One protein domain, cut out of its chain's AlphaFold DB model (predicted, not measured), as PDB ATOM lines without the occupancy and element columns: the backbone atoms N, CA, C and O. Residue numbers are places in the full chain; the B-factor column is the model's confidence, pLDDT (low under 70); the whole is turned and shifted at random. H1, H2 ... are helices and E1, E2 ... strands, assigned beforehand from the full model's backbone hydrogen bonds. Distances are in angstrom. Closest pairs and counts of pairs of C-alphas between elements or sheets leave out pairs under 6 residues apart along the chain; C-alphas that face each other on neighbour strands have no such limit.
ATOM      1  N   VAL A   4      25.122  17.410  40.333       49.44
ATOM      2  CA  VAL A   4      25.553  16.892  39.031       49.44
ATOM      3  C   VAL A   4      26.580  15.803  39.309       49.44
ATOM      4  O   VAL A   4      27.658  16.070  39.827       49.44
ATOM      5  N   LEU A   5      26.236  14.555  39.007       50.00
ATOM      6  CA  LEU A   5      27.187  13.446  39.039       50.00
ATOM      7  C   LEU A   5      27.912  13.390  37.697       50.00
ATOM      8  O   LEU A   5      27.269  13.332  36.649       50.00
ATOM      9  N   SER A   6      29.242  13.398  37.726       42.97
ATOM     10  CA  SER A   6      30.061  13.132  36.548       42.97
ATOM     11  C   SER A   6      30.926  11.921  36.857       42.97
ATOM     12  O   SER A   6      31.857  11.993  37.654       42.97
ATOM     13  N   VAL A   7      30.580  10.781  36.265       46.81
ATOM     14  CA  VAL A   7      31.384   9.562  36.382       46.81
ATOM     15  C   VAL A   7      32.528   9.679  35.380       46.81
ATOM     16  O   VAL A   7      32.326   9.522  34.177       46.81
ATOM     17  N   LEU A   8      33.721  10.003  35.869       45.22
ATOM     18  CA  LEU A   8      34.963   9.926  35.105       45.22
ATOM     19  C   LEU A   8      35.650   8.618  35.509       45.22
ATOM     20  O   LEU A   8      35.808   8.348  36.696       45.22
ATOM     21  N   ASN A   9      35.972   7.773  34.525       44.34
ATOM     22  CA  ASN A   9      36.593   6.458  34.723       44.34
ATOM     23  C   ASN A   9      37.677   6.491  35.820       44.34
ATOM     24  O   ASN A   9      38.554   7.347  35.781       44.34
ATOM     25  N   GLU A  10      37.602   5.525  36.745       53.97
ATOM     26  CA  GLU A  10      38.507   5.275  37.889       53.97
ATOM     27  C   GLU A  10      38.251   6.048  39.204       53.97
ATOM     28  O   GLU A  10      38.884   5.734  40.209       53.97
ATOM     29  N   GLY A  11      37.253   6.938  39.282       60.19
ATOM     30  CA  GLY A  11      36.798   7.520  40.556       60.19
ATOM     31  C   GLY A  11      35.424   8.180  40.444       60.19
ATOM     32  O   GLY A  11      35.182   8.977  39.539       60.19
ATOM     33  N   GLU A  12      34.490   7.857  41.345       67.00
ATOM     34  CA  GLU A  12      33.153   8.464  41.309       67.00
ATOM     35  C   GLU A  12      33.224   9.904  41.837       67.00
ATOM     36  O   GLU A  12      33.404  10.130  43.036       67.00
ATOM     37  N   VAL A  13      33.093  10.889  40.940       67.06
ATOM     38  CA  VAL A  13      33.054  12.315  41.288       67.06
ATOM     39  C   VAL A  13      31.605  12.788  41.360       67.06
ATOM     40  O   VAL A  13      30.846  12.718  40.389       67.06
ATOM     41  N   PHE A  14      31.221  13.342  42.502       73.38
ATOM     42  CA  PHE A  14      29.919  13.954  42.702       73.38
ATOM     43  C   PHE A  14      30.048  15.437  43.039       73.38
ATOM     44  O   PHE A  14      30.817  15.846  43.911       73.38
ATOM     45  N   ILE A  15      29.296  16.258  42.309       66.69
ATOM     46  CA  ILE A  15      29.263  17.706  42.488       66.69
ATOM     47  C   ILE A  15      28.076  18.030  43.377       66.69
ATOM     48  O   ILE A  15      26.928  17.821  42.976       66.69
ATOM     49  N   VAL A  16      28.345  18.574  44.561       68.38
ATOM     50  CA  VAL A  16      27.302  19.051  45.463       68.38
ATOM     51  C   VAL A  16      27.462  20.532  45.731       68.38
ATOM     52  O   VAL A  16      28.518  21.029  46.125       68.38
ATOM     53  N   LYS A  17      26.360  21.243  45.527       65.38
ATOM     54  CA  LYS A  17      26.211  22.633  45.929       65.38
ATOM     55  C   LYS A  17      25.636  22.675  47.347       65.38
ATOM     56  O   LYS A  17      24.729  21.908  47.642       65.38
ATOM     57  N   ASP A  18      26.158  23.561  48.195       67.56
ATOM     58  CA  ASP A  18      25.620  23.851  49.537       67.56
ATOM     59  C   ASP A  18      25.621  22.673  50.542       67.56
ATOM     60  O   ASP A  18      24.764  22.590  51.418       67.56
ATOM     61  N   LEU A  19      26.600  21.762  50.463       71.12
ATOM     62  CA  LEU A  19      26.708  20.647  51.414       71.12
ATOM     63  C   LEU A  19      27.145  21.140  52.811       71.12
ATOM     64  O   LEU A  19      28.167  21.828  52.937       71.12
ATOM     65  N   ASP A  20      26.394  20.764  53.854       74.44
ATOM     66  CA  ASP A  20      26.675  21.155  55.243       74.44
ATOM     67  C   ASP A  20      28.105  20.716  55.646       74.44
ATOM     68  O   ASP A  20      28.469  19.547  55.459       74.44
ATOM     69  N   PRO A  21      28.932  21.612  56.223       76.31
ATOM     70  CA  PRO A  21      30.262  21.276  56.734       76.31
ATOM     71  C   PRO A  21      30.314  20.046  57.656       76.31
ATOM     72  O   PRO A  21      31.328  19.344  57.688       76.31
ATOM     73  N   LYS A  22      29.233  19.747  58.391       81.06
ATOM     74  CA  LYS A  22      29.123  18.546  59.230       81.06
ATOM     75  C   LYS A  22      29.089  17.268  58.405       81.06
ATOM     76  O   LYS A  22      29.743  16.300  58.782       81.06
ATOM     77  N   VAL A  23      28.361  17.266  57.287       78.19
ATOM     78  CA  VAL A  23      28.301  16.111  56.380       78.19
ATOM     79  C   VAL A  23      29.671  15.895  55.745       78.19
ATOM     80  O   VAL A  23      30.140  14.765  55.692       78.19
ATOM     81  N   ILE A  24      30.369  16.968  55.369       79.44
ATOM     82  CA  ILE A  24      31.746  16.890  54.856       79.44
ATOM     83  C   ILE A  24      32.676  16.248  55.879       79.44
ATOM     84  O   ILE A  24      33.307  15.237  55.587       79.44
ATOM     85  N   SER A  25      32.685  16.789  57.098       80.50
ATOM     86  CA  SER A  25      33.535  16.288  58.181       80.50
ATOM     87  C   SER A  25      33.221  14.827  58.513       80.50
ATOM     88  O   SER A  25      34.099  14.063  58.907       80.50
ATOM     89  N   PHE A  26      31.954  14.426  58.385       83.56
ATOM     90  CA  PHE A  26      31.539  13.041  58.551       83.56
ATOM     91  C   PHE A  26      32.102  12.151  57.438       83.56
ATOM     92  O   PHE A  26      32.650  11.093  57.739       83.56
ATOM     93  N   LEU A  27      32.006  12.569  56.176       82.50
ATOM     94  CA  LEU A  27      32.536  11.806  55.047       82.50
ATOM     95  C   LEU A  27      34.056  11.649  55.142       82.50
ATOM     96  O   LEU A  27      34.536  10.527  55.037       82.50
ATOM     97  N   GLU A  28      34.790  12.723  55.439       83.69
ATOM     98  CA  GLU A  28      36.254  12.694  55.598       83.69
ATOM     99  C   GLU A  28      36.715  11.725  56.698       83.69
ATOM    100  O   GLU A  28      37.773  11.116  56.587       83.69
ATOM    101  N   ARG A  29      35.921  11.542  57.760       84.25
ATOM    102  CA  ARG A  29      36.241  10.604  58.853       84.25
ATOM    103  C   ARG A  29      35.922   9.148  58.535       84.25
ATOM    104  O   ARG A  29      36.452   8.260  59.197       84.25
ATOM    105  N   ASN A  30      34.994   8.905  57.615       82.25
ATOM    106  CA  ASN A  30      34.464   7.566  57.360       82.25
ATOM    107  C   ASN A  30      34.957   6.968  56.041       82.25
ATOM    108  O   ASN A  30      34.983   5.742  55.923       82.25
ATOM    109  N   ILE A  31      35.334   7.804  55.073       81.50
ATOM    110  CA  ILE A  31      35.804   7.400  53.750       81.50
ATOM    111  C   ILE A  31      37.286   7.736  53.658       81.50
ATOM    112  O   ILE A  31      37.678   8.884  53.460       81.50
ATOM    113  N   ASP A  32      38.103   6.703  53.806       79.12
ATOM    114  CA  ASP A  32      39.545   6.838  53.679       79.12
ATOM    115  C   ASP A  32      39.913   7.104  52.212       79.12
ATOM    116  O   ASP A  32      39.397   6.431  51.319       79.12
ATOM    117  N   GLY A  33      40.761   8.101  51.952       77.94
ATOM    118  CA  GLY A  33      41.108   8.525  50.587       77.94
ATOM    119  C   GLY A  33      40.050   9.382  49.871       77.94
ATOM    120  O   GLY A  33      40.151   9.580  48.661       77.94
ATOM    121  N   LEU A  34      39.048   9.904  50.591       84.44
ATOM    122  CA  LEU A  34      38.101  10.886  50.057       84.44
ATOM    123  C   LEU A  34      38.828  12.158  49.597       84.44
ATOM    124  O   LEU A  34      39.574  12.759  50.369       84.44
ATOM    125  N   MET A  35      38.556  12.625  48.378       83.31
ATOM    126  CA  MET A  35      39.068  13.916  47.908       83.31
ATOM    127  C   MET A  35      37.941  14.937  47.792       83.31
ATOM    128  O   MET A  35      36.915  14.665  47.171       83.31
ATOM    129  N   ILE A  36      38.145  16.133  48.347       81.88
ATOM    130  CA  ILE A  36      37.183  17.235  48.267       81.88
ATOM    131  C   ILE A  36      37.856  18.453  47.645       81.88
ATOM    132  O   ILE A  36      38.778  19.033  48.217       81.88
ATOM    133  N   LYS A  37      37.371  18.877  46.479       80.06
ATOM    134  CA  LYS A  37      37.777  20.126  45.830       80.06
ATOM    135  C   LYS A  37      36.662  21.149  45.998       80.06
ATOM    136  O   LYS A  37      35.505  20.857  45.721       80.06
ATOM    137  N   THR A  38      37.001  22.354  46.443       75.44
ATOM    138  CA  THR A  38      36.049  23.471  46.520       75.44
ATOM    139  C   THR A  38      36.403  24.488  45.444       75.44
ATOM    140  O   THR A  38      37.522  25.002  45.435       75.44
ATOM    141  N   GLU A  39      35.468  24.790  44.547       72.50
ATOM    142  CA  GLU A  39      35.607  25.899  43.605       72.50
ATOM    143  C   GLU A  39      34.835  27.107  44.122       72.50
ATOM    144  O   GLU A  39      33.603  27.149  44.121       72.50
ATOM    145  N   ASN A  40      35.589  28.106  44.577       65.62
ATOM    146  CA  ASN A  40      35.043  29.395  44.968       65.62
ATOM    147  C   ASN A  40      34.887  30.255  43.710       65.62
ATOM    148  O   ASN A  40      35.820  30.939  43.289       65.62
ATOM    149  N   LEU A  41      33.701  30.224  43.104       58.44
ATOM    150  CA  LEU A  41      33.302  31.253  42.148       58.44
ATOM    151  C   LEU A  41      33.016  32.528  42.946       58.44
ATOM    152  O   LEU A  41      32.157  32.520  43.825       58.44
ATOM    153  N   GLN A  42      33.792  33.580  42.677       51.94
ATOM    154  CA  GLN A  42      33.758  34.902  43.316       51.94
ATOM    155  C   GLN A  42      32.399  35.251  43.963       51.94
ATOM    156  O   GLN A  42      31.456  35.639  43.280       51.94
ATOM    157  N   GLY A  43      32.303  35.112  45.292       53.56
ATOM    158  CA  GLY A  43      31.150  35.562  46.086       53.56
ATOM    159  C   GLY A  43      29.959  34.600  46.215       53.56
ATOM    160  O   GLY A  43      29.000  34.947  46.900       53.56
ATOM    161  N   ILE A  44      29.999  33.401  45.627       55.44
ATOM    162  CA  ILE A  44      28.965  32.362  45.789       55.44
ATOM    163  C   ILE A  44      29.529  31.235  46.661       55.44
ATOM    164  O   ILE A  44      30.692  30.863  46.505       55.44
ATOM    165  N   ALA A  45      28.714  30.692  47.577       58.53
ATOM    166  CA  ALA A  45      29.051  29.489  48.340       58.53
ATOM    167  C   ALA A  45      29.562  28.406  47.373       58.53
ATOM    168  O   ALA A  45      28.845  27.983  46.461       58.53
ATOM    169  N   GLY A  46      30.850  28.075  47.507       65.75
ATOM    170  CA  GLY A  46      31.604  27.356  46.488       65.75
ATOM    171  C   GLY A  46      31.000  25.996  46.158       65.75
ATOM    172  O   GLY A  46      30.502  25.285  47.035       65.75
ATOM    173  N   ILE A  47      31.058  25.629  44.881       73.44
ATOM    174  CA  ILE A  47      30.673  24.294  44.424       73.44
ATOM    175  C   ILE A  47      31.700  23.307  44.983       73.44
ATOM    176  O   ILE A  47      32.907  23.522  44.844       73.44
ATOM    177  N   LYS A  48      31.234  22.233  45.629       75.69
ATOM    178  CA  LYS A  48      32.107  21.190  46.172       75.69
ATOM    179  C   LYS A  48      32.046  19.953  45.298       75.69
ATOM    180  O   LYS A  48      30.976  19.448  44.980       75.69
ATOM    181  N   TYR A  49      33.216  19.463  44.937       77.88
ATOM    182  CA  TYR A  49      33.422  18.244  44.180       77.88
ATOM    183  C   TYR A  49      33.968  17.229  45.162       77.88
ATOM    184  O   TYR A  49      35.040  17.440  45.729       77.88
ATOM    185  N   ILE A  50      33.227  16.160  45.388       80.56
ATOM    186  CA  ILE A  50      33.652  15.078  46.256       80.56
ATOM    187  C   ILE A  50      33.946  13.884  45.356       80.56
ATOM    188  O   ILE A  50      33.128  13.509  44.524       80.56
ATOM    189  N   THR A  51      35.140  13.325  45.482       81.88
ATOM    190  CA  THR A  51      35.588  12.169  44.705       81.88
ATOM    191  C   THR A  51      35.781  11.005  45.650       81.88
ATOM    192  O   THR A  51      36.557  11.102  46.606       81.88
ATOM    193  N   LEU A  52      35.059   9.921  45.388       80.94
ATOM    194  CA  LEU A  52      35.238   8.668  46.100       80.94
ATOM    195  C   LEU A  52      36.383   7.869  45.476       80.94
ATOM    196  O   LEU A  52      36.513   7.843  44.247       80.94
ATOM    197  N   PRO A  53      37.185   7.180  46.302       79.81
ATOM    198  CA  PRO A  53      38.154   6.225  45.793       79.81
ATOM    199  C   PRO A  53      37.443   5.018  45.141       79.81
ATOM    200  O   PRO A  53      36.245   4.796  45.363       79.81
ATOM    201  N   PRO A  54      38.169   4.209  44.350       78.25
ATOM    202  CA  PRO A  54      37.603   3.054  43.663       78.25
ATOM    203  C   PRO A  54      36.883   2.074  44.600       78.25
ATOM    204  O   PRO A  54      37.320   1.814  45.721       78.25
ATOM    205  N   GLY A  55      35.794   1.484  44.106       78.44
ATOM    206  CA  GLY A  55      35.062   0.409  44.783       78.44
ATOM    207  C   GLY A  55      33.911   0.867  45.680       78.44
ATOM    208  O   GLY A  55      33.051   0.047  46.006       78.44
ATOM    209  N   TYR A  56      33.833   2.153  46.026       79.94
ATOM    210  CA  TYR A  56      32.600   2.715  46.573       79.94
ATOM    211  C   TYR A  56      31.520   2.748  45.484       79.94
ATOM    212  O   TYR A  56      31.832   2.882  44.302       79.94
ATOM    213  N   LYS A  57      30.253   2.587  45.880       79.38
ATOM    214  CA  LYS A  57      29.106   2.713  44.970       79.38
ATOM    215  C   LYS A  57      28.161   3.782  45.481       79.38
ATOM    216  O   LYS A  57      27.791   3.752  46.654       79.38
ATOM    217  N   ILE A  58      27.701   4.662  44.605       78.25
ATOM    218  CA  ILE A  58      26.701   5.675  44.946       78.25
ATOM    219  C   ILE A  58      25.335   5.306  44.355       78.25
ATOM    220  O   ILE A  58      25.218   4.943  43.187       78.25
ATOM    221  N   ILE A  59      24.275   5.449  45.152       80.50
ATOM    222  CA  ILE A  59      22.882   5.403  44.695       80.50
ATOM    223  C   ILE A  59      22.190   6.697  45.120       80.50
ATOM    224  O   ILE A  59      22.297   7.101  46.276       80.50
ATOM    225  N   ILE A  60      21.458   7.333  44.204       75.31
ATOM    226  CA  ILE A  60      20.618   8.494  44.513       75.31
ATOM    227  C   ILE A  60      19.148   8.106  44.415       75.31
ATOM    228  O   ILE A  60      18.689   7.604  43.391       75.31
ATOM    229  N   GLU A  61      18.404   8.399  45.474       81.88
ATOM    230  CA  GLU A  61      16.965   8.183  45.576       81.88
ATOM    231  C   GLU A  61      16.293   9.491  46.012       81.88
ATOM    232  O   GLU A  61      16.163   9.783  47.201       81.88
ATOM    233  N   GLY A  62      15.883  10.313  45.042       81.44
ATOM    234  CA  GLY A  62      15.217  11.595  45.297       81.44
ATOM    235  C   GLY A  62      16.119  12.601  46.019       81.44
ATOM    236  O   GLY A  62      16.908  13.291  45.377       81.44
ATOM    237  N   ASN A  63      15.985  12.665  47.346       79.00
ATOM    238  CA  ASN A  63      16.671  13.604  48.247       79.00
ATOM    239  C   ASN A  63      17.745  12.897  49.100       79.00
ATOM    240  O   ASN A  63      18.236  13.438  50.089       79.00
ATOM    241  N   LEU A  64      18.033  11.633  48.779       80.44
ATOM    242  CA  LEU A  64      18.911  10.763  49.544       80.44
ATOM    243  C   LEU A  64      20.058  10.275  48.659       80.44
ATOM    244  O   LEU A  64      19.827   9.629  47.638       80.44
ATOM    245  N   ILE A  65      21.292  10.531  49.090       80.06
ATOM    246  CA  ILE A  65      22.494   9.884  48.552       80.06
ATOM    247  C   ILE A  65      22.859   8.732  49.481       80.06
ATOM    248  O   ILE A  65      23.066   8.937  50.677       80.06
ATOM    249  N   LYS A  66      22.968   7.527  48.929       83.62
ATOM    250  CA  LYS A  66      23.490   6.342  49.605       83.62
ATOM    251  C   LYS A  66      24.876   6.035  49.057       83.62
ATOM    252  O   LYS A  66      25.013   5.757  47.870       83.62
ATOM    253  N   ILE A  67      25.889   6.056  49.914       82.94
ATOM    254  CA  ILE A  67      27.259   5.666  49.570       82.94
ATOM    255  C   ILE A  67      27.534   4.306  50.203       82.94
ATOM    256  O   ILE A  67      27.572   4.173  51.426       82.94
ATOM    257  N   PHE A  68      27.720   3.289  49.374       82.50
ATOM    258  CA  PHE A  68      28.077   1.942  49.786       82.50
ATOM    259  C   PHE A  68      29.592   1.796  49.786       82.50
ATOM    260  O   PHE A  68      30.267   2.186  48.833       82.50
ATOM    261  N   PHE A  69      30.110   1.219  50.864       82.06
ATOM    262  CA  PHE A  69      31.523   0.893  50.975       82.06
ATOM    263  C   PHE A  69      31.905  -0.227  49.996       82.06
ATOM    264  O   PHE A  69      31.059  -1.080  49.700       82.06
ATOM    265  N   PRO A  70      33.167  -0.259  49.533       79.38
ATOM    266  CA  PRO A  70      33.699  -1.405  48.810       79.38
ATOM    267  C   PRO A  70      33.538  -2.676  49.639       79.38
ATOM    268  O   PRO A  70      33.583  -2.643  50.873       79.38
ATOM    269  N   GLU A  71      33.349  -3.806  48.956       74.56
ATOM    270  CA  GLU A  71      33.301  -5.102  49.625       74.56
ATOM    271  C   GLU A  71      34.637  -5.350  50.334       74.56
ATOM    272  O   GLU A  71      35.692  -5.420  49.709       74.56
ATOM    273  N   GLY A  72      34.584  -5.442  51.660       66.44
ATOM    274  CA  GLY A  72      35.718  -5.758  52.518       66.44
ATOM    275  C   GLY A  72      35.316  -6.779  53.576       66.44
ATOM    276  O   GLY A  72      34.134  -7.100  53.727       66.44
ATOM    277  N   GLU A  73      36.290  -7.276  54.342       55.53
ATOM    278  CA  GLU A  73      36.053  -8.266  55.407       55.53
ATOM    279  C   GLU A  73      35.046  -7.774  56.463       55.53
ATOM    280  O   GLU A  73      34.305  -8.566  57.045       55.53
ATOM    281  N   ILE A  74      34.962  -6.453  56.668       65.06
ATOM    282  CA  ILE A  74      33.994  -5.811  57.558       65.06
ATOM    283  C   ILE A  74      32.885  -5.172  56.720       65.06
ATOM    284  O   ILE A  74      33.090  -4.153  56.058       65.06
ATOM    285  N   LYS A  75      31.675  -5.737  56.801       64.69
ATOM    286  CA  LYS A  75      30.479  -5.168  56.166       64.69
ATOM    287  C   LYS A  75      30.062  -3.880  56.879       64.69
ATOM    288  O   LYS A  75      29.442  -3.925  57.940       64.69
ATOM    289  N   LYS A  76      30.380  -2.731  56.283       75.50
ATOM    290  CA  LYS A  76      29.852  -1.426  56.700       75.50
ATOM    291  C   LYS A  76      28.525  -1.152  55.983       75.50
ATOM    292  O   LYS A  76      28.399  -1.412  54.789       75.50
ATOM    293  N   GLY A  77      27.531  -0.646  56.714       76.44
ATOM    294  CA  GLY A  77      26.273  -0.176  56.120       76.44
ATOM    295  C   GLY A  77      26.482   1.077  55.254       76.44
ATOM    296  O   GLY A  77      27.513   1.735  55.396       76.44
ATOM    297  N   PRO A  78      25.537   1.425  54.362       81.75
ATOM    298  CA  PRO A  78      25.673   2.604  53.514       81.75
ATOM    299  C   PRO A  78      25.650   3.899  54.335       81.75
ATOM    300  O   PRO A  78      24.899   4.023  55.304       81.75
ATOM    301  N   ILE A  79      26.440   4.885  53.912       83.12
ATOM    302  CA  ILE A  79      26.321   6.261  54.397       83.12
ATOM    303  C   ILE A  79      25.125   6.901  53.702       83.12
ATOM    304  O   ILE A  79      25.065   6.938  52.476       83.12
ATOM    305  N   ASN A  80      24.202   7.432  54.495       83.00
ATOM    306  CA  ASN A  80      23.006   8.109  54.019       83.00
ATOM    307  C   ASN A  80      23.176   9.621  54.198       83.00
ATOM    308  O   ASN A  80      23.332  10.094  55.324       83.00
ATOM    309  N   ILE A  81      23.124  10.373  53.101       77.44
ATOM    310  CA  ILE A  81      23.159  11.836  53.101       77.44
ATOM    311  C   ILE A  81      21.800  12.338  52.626       77.44
ATOM    312  O   ILE A  81      21.426  12.117  51.476       77.44
ATOM    313  N   LEU A  82      21.080  13.018  53.514       74.56
ATOM    314  CA  LEU A  82      19.864  13.754  53.172       74.56
ATOM    315  C   LEU A  82      20.243  15.187  52.789       74.56
ATOM    316  O   LEU A  82      21.044  15.805  53.495       74.56
ATOM    317  N   TYR A  83      19.677  15.692  51.695       67.38
ATOM    318  CA  TYR A  83      19.901  17.051  51.194       67.38
ATOM    319  C   TYR A  83      18.607  17.716  50.718       67.38
ATOM    320  O   TYR A  83      17.652  16.995  50.347       67.38
TER     321      TYR A  83
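What this domain is: This is residues 4 to 83 of the 83 residues of an uncharacterized protein of Candidatus Methanofastidiosum methylthiophilus (UniProt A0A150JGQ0). Two small antiparallel sheets make a loose V, coming nearest to each other along E2 and E5, and one short helix, H1, lies across the open side of the V, by E7 on one wall and by E3 and E4 on the other. Two loops, residues 40 to 46 and 69 to 78, reach to opposite ends and make the length. The printed part has 80 residues, with one named helix and seven named strands that follow each other along the chain as E1 E2 H1 E3 E4 E5 E6 E7; the sheets, both antiparallel, run E1, E2, E4, E3 and E5, E6, E7. The class is mixed, helices and strands. The whole is compact, with a radius of gyration of the C-alphas of 12.8 A, yet elongated in outline, spanning 45 by 26 by 24 A.

Where its parts are: Find C-alpha 4 at (25.553, 16.892, 39.031); there E1 begins and runs to residue 8. E2 follows, residues 11 to 16, 15.7 A long. Look next at C-alpha 21, at (30.262, 21.276, 56.734), where H1 begins; it runs to residue 30, 14.4 A away. E3 is residues 35 to 39, and E4, residues 47 to 52, is 16.4 A long. E5 holds residues 57 to 61, E6 residues 64 to 68, and E7 residues 79 to 82, ending at C-alpha 82, (19.864, 13.754, 53.172).

How they stand to each other: Begin with the larger sheet, strongly twisted, with E1 and E3 as edge strands. In the hairpin of E1 and E2, N 6 and O 13 are 3.2 A apart, within hydrogen-bond range. E2 and E4 are antiparallel at 154 degrees, with N 14 and O 50 at 2.8 A. E3 and E4 form a hairpin, with N 37 and O 49 at 2.8 A. E2, H1 and E3 form a split strand-helix-strand unit, two strands running the same way with E4 between them; its crossover is right-handed. E5, E6 and E7 are a meander, each strand the antiparallel neighbour of the one before: look at N 59 and O 66, 2.8 A, and N 67 and O 79, 2.8 A. Between the sheets, the closest C-alphas of E2 and E5 are those of Glu 12 and Ile 58, 7.9 A apart. H1 only grazes each sheet; its closest C-alphas to E7 are Val 23 and Ile 81, 7.4 A apart. Every O i to N i+4 pair of H1 is within hydrogen-bond range.

The domain as a whole: The C-alphas farthest apart are those of Gly 43 and Glu 73, 45.1 A. The printed part has no cut and no long link. Its mean pLDDT is 72.6; look for values under 70 at residues 4 to 13, 15 to 18, 40 to 46, 72 to 75 and 83 of this model.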